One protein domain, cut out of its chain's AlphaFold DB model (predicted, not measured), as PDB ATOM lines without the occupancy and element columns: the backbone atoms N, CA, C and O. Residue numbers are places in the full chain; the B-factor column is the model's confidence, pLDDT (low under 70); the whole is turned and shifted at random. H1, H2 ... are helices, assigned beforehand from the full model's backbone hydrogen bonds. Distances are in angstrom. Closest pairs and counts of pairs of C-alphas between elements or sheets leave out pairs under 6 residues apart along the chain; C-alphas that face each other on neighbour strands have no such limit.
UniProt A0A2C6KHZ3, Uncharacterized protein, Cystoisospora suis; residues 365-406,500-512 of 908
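Overview. This is residues 365 to 406 and 500 to 512 of the 908 residues of an uncharacterized protein of Cystoisospora suis (UniProt A0A2C6KHZ3). One long helix, H2, has a shorter helix packed on each of two opposite sides, H1 and H3, both set at large angles to it. The far end of H2, residues 399 to 406, sticks out free. The printed part has 55 residues with three named helices, in the order H1, H2, H3, and no named strand: all helix. It is only just compact, close to loose, with a radius of gyration of the C-alphas of 12.1 A, and spans 40 by 27 by 14 A.

Arrangement. Start at H2, residues 383 to 406. H3, residues 500 to 510, touches its residues 387 to 395 alone; look at the closest C-alphas, Ala 391 and Leu 504, 5.0 A apart. They run opposite ways at a steep tilt of 68 degrees, only just short of about perpendicular. H1, residues 365 to 372, touches residues 386 to 390 of H2 alone, about perpendicular at 79 degrees; the closest C-alphas, Leu 370 and Cys 386, are 5.3 A apart. H1 and H3 are apart. Each O i to N i+4 pair is within hydrogen-bond range in H1 and H3, and 19 of 20 in H2.

Along the chain. Find C-alpha 383 at (23.222, 75.871, 82.185); H2 runs 34.4 A to C-alpha 406 at (54.194, 60.855, 82.204). H1 measures 10.7 A and H3 15.0 A.

Size, cuts and confidence. The C-alphas of His 379 and Gly 406, the two farthest apart, are 40.3 A apart. Residues 407 to 499 are not printed, and C-alphas 406 and 500 are 20.3 A apart across this cut. The link from H1 to H2 is short. No printed residue is under 70 in pLDDT.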
ATOM      1  N   PRO A 365      23.358  59.865  75.195       82.25
ATOM      2  CA  PRO A 365      23.330  60.809  74.077       82.25
ATOM      3  C   PRO A 365      22.837  62.198  74.500       82.25
ATOM      4  O   PRO A 365      23.247  63.196  73.918       82.25
ATOM      5  N   VAL A 366      22.026  62.290  75.563       77.31
ATOM      6  CA  VAL A 366      21.643  63.580  76.153       77.31
ATOM      7  C   VAL A 366      22.857  64.288  76.757       77.31
ATOM      8  O   VAL A 366      22.998  65.484  76.544       77.31
ATOM      9  N   ARG A 367      23.754  63.578  77.460       87.38
ATOM     10  CA  ARG A 367      24.983  64.159  78.033       87.38
ATOM     11  C   ARG A 367      25.860  64.754  76.927       87.38
ATOM     12  O   ARG A 367      26.179  65.934  77.006       87.38
ATOM     13  N   LYS A 368      26.116  63.997  75.856       86.81
ATOM     14  CA  LYS A 368      26.905  64.474  74.709       86.81
ATOM     15  C   LYS A 368      26.297  65.726  74.054       86.81
ATOM     16  O   LYS A 368      26.990  66.719  73.866       86.81
ATOM     17  N   CYS A 369      24.978  65.751  73.833       82.12
ATOM     18  CA  CYS A 369      24.286  66.950  73.339       82.12
ATOM     19  C   CYS A 369      24.312  68.149  74.317       82.12
ATOM     20  O   CYS A 369      24.129  69.285  73.880       82.12
ATOM     21  N   LEU A 370      24.500  67.928  75.626       85.19
ATOM     22  CA  LEU A 370      24.680  68.998  76.619       85.19
ATOM     23  C   LEU A 370      26.131  69.508  76.703       85.19
ATOM     24  O   LEU A 370      26.333  70.633  77.156       85.19
ATOM     25  N   GLU A 371      27.107  68.709  76.269       88.88
ATOM     26  CA  GLU A 371      28.536  69.054  76.213       88.88
ATOM     27  C   GLU A 371      28.917  69.777  74.906       88.88
ATOM     28  O   GLU A 371      29.758  70.672  74.927       88.88
ATOM     29  N   GLU A 372      28.291  69.423  73.776       88.38
ATOM     30  CA  GLU A 372      28.591  69.993  72.449       88.38
ATOM     31  C   GLU A 372      27.975  71.384  72.197       88.38
ATOM     32  O   GLU A 372      28.470  72.146  71.364       88.38
ATOM     33  N   VAL A 373      26.887  71.743  72.888       86.19
ATOM     34  CA  VAL A 373      26.142  72.989  72.635       86.19
ATOM     35  C   VAL A 373      26.614  74.119  73.552       86.19
ATOM     36  O   VAL A 373      26.670  73.979  74.772       86.19
ATOM     37  N   HIS A 374      26.898  75.288  72.968       90.06
ATOM     38  CA  HIS A 374      27.425  76.438  73.707       90.06
ATOM     39  C   HIS A 374      26.475  76.896  74.845       90.06
ATOM     40  O   HIS A 374      25.288  77.127  74.581       90.06
ATOM     41  N   PRO A 375      26.955  77.116  76.091       82.88
ATOM     42  CA  PRO A 375      26.094  77.320  77.265       82.88
ATOM     43  C   PRO A 375      25.143  78.529  77.265       82.88
ATOM     44  O   PRO A 375      24.321  78.644  78.174       82.88
ATOM     45  N   CYS A 376      25.205  79.424  76.273       84.88
ATOM     46  CA  CYS A 376      24.212  80.492  76.094       84.88
ATOM     47  C   CYS A 376      22.874  80.013  75.496       84.88
ATOM     48  O   CYS A 376      21.861  80.674  75.708       84.88
ATOM     49  N   PHE A 377      22.846  78.877  74.787       87.31
ATOM     50  CA  PHE A 377      21.615  78.328  74.199       87.31
ATOM     51  C   PHE A 377      20.766  77.544  75.210       87.31
ATOM     52  O   PHE A 377      19.589  77.277  74.963       87.31
ATOM     53  N   PHE A 378      21.331  77.194  76.369       87.56
ATOM     54  CA  PHE A 378      20.599  76.506  77.425       87.56
ATOM     55  C   PHE A 378      19.817  77.469  78.314       87.56
ATOM     56  O   PHE A 378      20.338  78.456  78.832       87.56
ATOM     57  N   HIS A 379      18.555  77.115  78.570       90.81
ATOM     58  CA  HIS A 379      17.725  77.791  79.562       90.81
ATOM     59  C   HIS A 379      18.454  77.845  80.928       90.81
ATOM     60  O   HIS A 379      19.028  76.826  81.330       90.81
ATOM     61  N   PRO A 380      18.409  78.960  81.692       82.94
ATOM     62  CA  PRO A 380      19.259  79.161  82.875       82.94
ATOM     63  C   PRO A 380      19.206  78.066  83.952       82.94
ATOM     64  O   PRO A 380      20.173  77.889  84.686       82.94
ATOM     65  N   ARG A 381      18.115  77.289  84.034       82.81
ATOM     66  CA  ARG A 381      17.999  76.128  84.946       82.81
ATOM     67  C   ARG A 381      18.853  74.914  84.551       82.81
ATOM     68  O   ARG A 381      19.089  74.061  85.396       82.81
ATOM     69  N   HIS A 382      19.273  74.812  83.291       88.06
ATOM     70  CA  HIS A 382      20.077  73.698  82.777       88.06
ATOM     71  C   HIS A 382      21.546  74.079  82.579       88.06
ATOM     72  O   HIS A 382      22.403  73.212  82.720       88.06
ATOM     73  N   ARG A 383      21.849  75.369  82.363       88.56
ATOM     74  CA  ARG A 383      23.222  75.871  82.185       88.56
ATOM     75  C   ARG A 383      24.231  75.353  83.237       88.56
ATOM     76  O   ARG A 383      25.309  74.948  82.812       88.56
ATOM     77  N   PRO A 384      23.920  75.262  84.551       90.00
ATOM     78  CA  PRO A 384      24.853  74.699  85.536       90.00
ATOM     79  C   PRO A 384      25.209  73.222  85.302       90.00
ATOM     80  O   PRO A 384      26.340  72.829  85.559       90.00
ATOM     81  N   LEU A 385      24.274  72.409  84.794       88.75
ATOM     82  CA  LEU A 385      24.523  70.993  84.490       88.75
ATOM     83  C   LEU A 385      25.383  70.833  83.231       88.75
ATOM     84  O   LEU A 385      26.257  69.977  83.198       88.75
ATOM     85  N   CYS A 386      25.173  71.679  82.221       92.25
ATOM     86  CA  CYS A 386      25.977  71.688  80.997       92.25
ATOM     87  C   CYS A 386      27.433  72.081  81.290       92.25
ATOM     88  O   CYS A 386      28.358  71.432  80.814       92.25
ATOM     89  N   LEU A 387      27.630  73.103  82.133       92.06
ATOM     90  CA  LEU A 387      28.953  73.503  82.616       92.06
ATOM     91  C   LEU A 387      29.619  72.393  83.443       92.06
ATOM     92  O   LEU A 387      30.813  72.172  83.285       92.06
ATOM     93  N   LEU A 388      28.859  71.668  84.273       93.31
ATOM     94  CA  LEU A 388      29.387  70.553  85.062       93.31
ATOM     95  C   LEU A 388      29.820  69.367  84.188       93.31
ATOM     96  O   LEU A 388      30.946  68.910  84.332       93.31
ATOM     97  N   PHE A 389      28.984  68.898  83.252       94.75
ATOM     98  CA  PHE A 389      29.361  67.790  82.358       94.75
ATOM     99  C   PHE A 389      30.565  68.139  81.481       94.75
ATOM    100  O   PHE A 389      31.436  67.300  81.263       94.75
ATOM    101  N   ARG A 390      30.653  69.396  81.037       94.25
ATOM    102  CA  ARG A 390      31.811  69.895  80.299       94.25
ATOM    103  C   ARG A 390      33.064  70.008  81.170       94.25
ATOM    104  O   ARG A 390      34.136  69.684  80.683       94.25
ATOM    105  N   ALA A 391      32.941  70.398  82.440       92.56
ATOM    106  CA  ALA A 391      34.060  70.409  83.383       92.56
ATOM    107  C   ALA A 391      34.529  68.999  83.776       92.56
ATOM    108  O   ALA A 391      35.719  68.794  83.973       92.56
ATOM    109  N   GLU A 392      33.619  68.024  83.857       94.25
ATOM    110  CA  GLU A 392      33.974  66.605  83.978       94.25
ATOM    111  C   GLU A 392      34.744  66.128  82.735       94.25
ATOM    112  O   GLU A 392      35.808  65.540  82.882       94.25
ATOM    113  N   ARG A 393      34.263  66.441  81.521       94.88
ATOM    114  CA  ARG A 393      34.927  66.045  80.267       94.88
ATOM    115  C   ARG A 393      36.294  66.715  80.079       94.88
ATOM    116  O   ARG A 393      37.253  66.028  79.758       94.88
ATOM    117  N   GLU A 394      36.396  68.031  80.274       94.44
ATOM    118  CA  GLU A 394      37.668  68.761  80.142       94.44
ATOM    119  C   GLU A 394      38.670  68.325  81.246       94.44
ATOM    120  O   GLU A 394      39.865  68.273  80.980       94.44
ATOM    121  N   ALA A 395      38.216  67.886  82.435       93.81
ATOM    122  CA  ALA A 395      39.087  67.260  83.445       93.81
ATOM    123  C   ALA A 395      39.518  65.828  83.076       93.81
ATOM    124  O   ALA A 395      40.676  65.471  83.269       93.81
ATOM    125  N   GLU A 396      38.618  65.022  82.504       94.31
ATOM    126  CA  GLU A 396      38.951  63.715  81.923       94.31
ATOM    127  C   GLU A 396      39.928  63.824  80.736       94.31
ATOM    128  O   GLU A 396      40.577  62.834  80.399       94.31
ATOM    129  N   GLU A 397      40.003  64.970  80.059       94.12
ATOM    130  CA  GLU A 397      40.976  65.245  78.996       94.12
ATOM    131  C   GLU A 397      42.328  65.679  79.591       94.12
ATOM    132  O   GLU A 397      43.341  65.078  79.242       94.12
ATOM    133  N   GLU A 398      42.345  66.596  80.570       93.62
ATOM    134  CA  GLU A 398      43.571  66.991  81.292       93.62
ATOM    135  C   GLU A 398      44.268  65.799  81.987       93.62
ATOM    136  O   GLU A 398      45.483  65.656  81.874       93.62
ATOM    137  N   GLU A 399      43.521  64.890  82.631       93.25
ATOM    138  CA  GLU A 399      44.081  63.689  83.285       93.25
ATOM    139  C   GLU A 399      44.742  62.721  82.279       93.25
ATOM    140  O   GLU A 399      45.766  62.106  82.579       93.25
ATOM    141  N   LYS A 400      44.207  62.619  81.053       93.44
ATOM    142  CA  LYS A 400      44.795  61.792  79.981       93.44
ATOM    143  C   LYS A 400      46.035  62.442  79.367       93.44
ATOM    144  O   LYS A 400      46.978  61.729  79.028       93.44
ATOM    145  N   GLU A 401      46.056  63.769  79.233       93.31
ATOM    146  CA  GLU A 401      47.249  64.499  78.789       93.31
ATOM    147  C   GLU A 401      48.387  64.399  79.820       93.31
ATOM    148  O   GLU A 401      49.541  64.218  79.428       93.31
ATOM    149  N   GLU A 402      48.081  64.439  81.122       92.94
ATOM    150  CA  GLU A 402      49.060  64.211  82.196       92.94
ATOM    151  C   GLU A 402      49.596  62.765  82.177       92.94
ATOM    152  O   GLU A 402      50.813  62.560  82.227       92.94
ATOM    153  N   GLU A 403      48.728  61.758  81.998       93.50
ATOM    154  CA  GLU A 403      49.157  60.357  81.861       93.50
ATOM    155  C   GLU A 403      50.050  60.139  80.623       93.50
ATOM    156  O   GLU A 403      51.077  59.455  80.702       93.50
ATOM    157  N   GLU A 404      49.709  60.732  79.473       93.44
ATOM    158  CA  GLU A 404      50.521  60.602  78.260       93.44
ATOM    159  C   GLU A 404      51.873  61.326  78.388       93.44
ATOM    160  O   GLU A 404      52.901  60.788  77.970       93.44
ATOM    161  N   GLN A 405      51.915  62.503  79.020       89.31
ATOM    162  CA  GLN A 405      53.174  63.194  79.314       89.31
ATOM    163  C   GLN A 405      54.060  62.392  80.277       89.31
ATOM    164  O   GLN A 405      55.266  62.285  80.039       89.31
ATOM    165  N   GLY A 406      53.479  61.768  81.307       92.06
ATOM    166  CA  GLY A 406      54.194  60.855  82.204       92.06
ATOM    167  C   GLY A 406      54.810  59.670  81.455       92.06
ATOM    168  O   GLY A 406      56.004  59.400  81.593       92.06
ATOM    169  N   VAL A 500      37.913  68.635  88.442       89.38
ATOM    170  CA  VAL A 500      36.617  69.182  87.990       89.38
ATOM    171  C   VAL A 500      36.359  70.583  88.560       89.38
ATOM    172  O   VAL A 500      35.813  71.429  87.860       89.38
ATOM    173  N   VAL A 501      36.785  70.880  89.796       89.44
ATOM    174  CA  VAL A 501      36.666  72.235  90.373       89.44
ATOM    175  C   VAL A 501      37.614  73.238  89.699       89.44
ATOM    176  O   VAL A 501      37.176  74.338  89.358       89.44
ATOM    177  N   LYS A 502      38.886  72.874  89.461       91.62
ATOM    178  CA  LYS A 502      39.845  73.713  88.712       91.62
ATOM    179  C   LYS A 502      39.318  74.021  87.305       91.62
ATOM    180  O   LYS A 502      39.244  75.185  86.910       91.62
ATOM    181  N   VAL A 503      38.894  72.985  86.582       91.19
ATOM    182  CA  VAL A 503      38.389  73.073  85.206       91.19
ATOM    183  C   VAL A 503      37.071  73.848  85.135       91.19
ATOM    184  O   VAL A 503      36.903  74.693  84.258       91.19
ATOM    185  N   LEU A 504      36.150  73.662  86.087       88.50
ATOM    186  CA  LEU A 504      34.906  74.437  86.138       88.50
ATOM    187  C   LEU A 504      35.179  75.941  86.296       88.50
ATOM    188  O   LEU A 504      34.546  76.740  85.608       88.50
ATOM    189  N   ASN A 505      36.143  76.334  87.136       86.62
ATOM    190  CA  ASN A 505      36.557  77.736  87.258       86.62
ATOM    191  C   ASN A 505      37.162  78.255  85.938       86.62
ATOM    192  O   ASN A 505      36.710  79.279  85.424       86.62
ATOM    193  N   LYS A 506      38.083  77.490  85.333       90.62
ATOM    194  CA  LYS A 506      38.718  77.769  84.027       90.62
ATOM    195  C   LYS A 506      37.678  77.996  82.914       90.62
ATOM    196  O   LYS A 506      37.788  78.957  82.155       90.62
ATOM    197  N   ILE A 507      36.619  77.180  82.851       87.38
ATOM    198  CA  ILE A 507      35.487  77.348  81.917       87.38
ATOM    199  C   ILE A 507      34.667  78.608  82.245       87.38
ATOM    200  O   ILE A 507      34.331  79.381  81.345       87.38
ATOM    201  N   VAL A 508      34.329  78.832  83.518       85.38
ATOM    202  CA  VAL A 508      33.482  79.956  83.966       85.38
ATOM    203  C   VAL A 508      34.144  81.319  83.713       85.38
ATOM    204  O   VAL A 508      33.454  82.271  83.327       85.38
ATOM    205  N   GLU A 509      35.465  81.405  83.873       86.56
ATOM    206  CA  GLU A 509      36.277  82.576  83.521       86.56
ATOM    207  C   GLU A 509      36.350  82.773  82.000       86.56
ATOM    208  O   GLU A 509      36.006  83.849  81.499       86.56
ATOM    209  N   LYS A 510      36.699  81.715  81.252       87.31
ATOM    210  CA  LYS A 510      36.800  81.704  79.779       87.31
ATOM    211  C   LYS A 510      35.494  82.125  79.091       87.31
ATOM    212  O   LYS A 510      35.527  82.893  78.132       87.31
ATOM    213  N   GLU A 511      34.340  81.695  79.605       81.00
ATOM    214  CA  GLU A 511      33.009  82.091  79.112       81.00
ATOM    215  C   GLU A 511      32.448  83.390  79.738       81.00
ATOM    216  O   GLU A 511      31.321  83.788  79.425       81.00
ATOM    217  N   ARG A 512      33.202  84.068  80.620       81.00
ATOM    218  CA  ARG A 512      32.831  85.341  81.283       81.00
ATOM    219  C   ARG A 512      31.436  85.328  81.931       81.00
ATOM    220  O   ARG A 512      30.716  86.333  81.923       81.00
TER     221      ARG A 512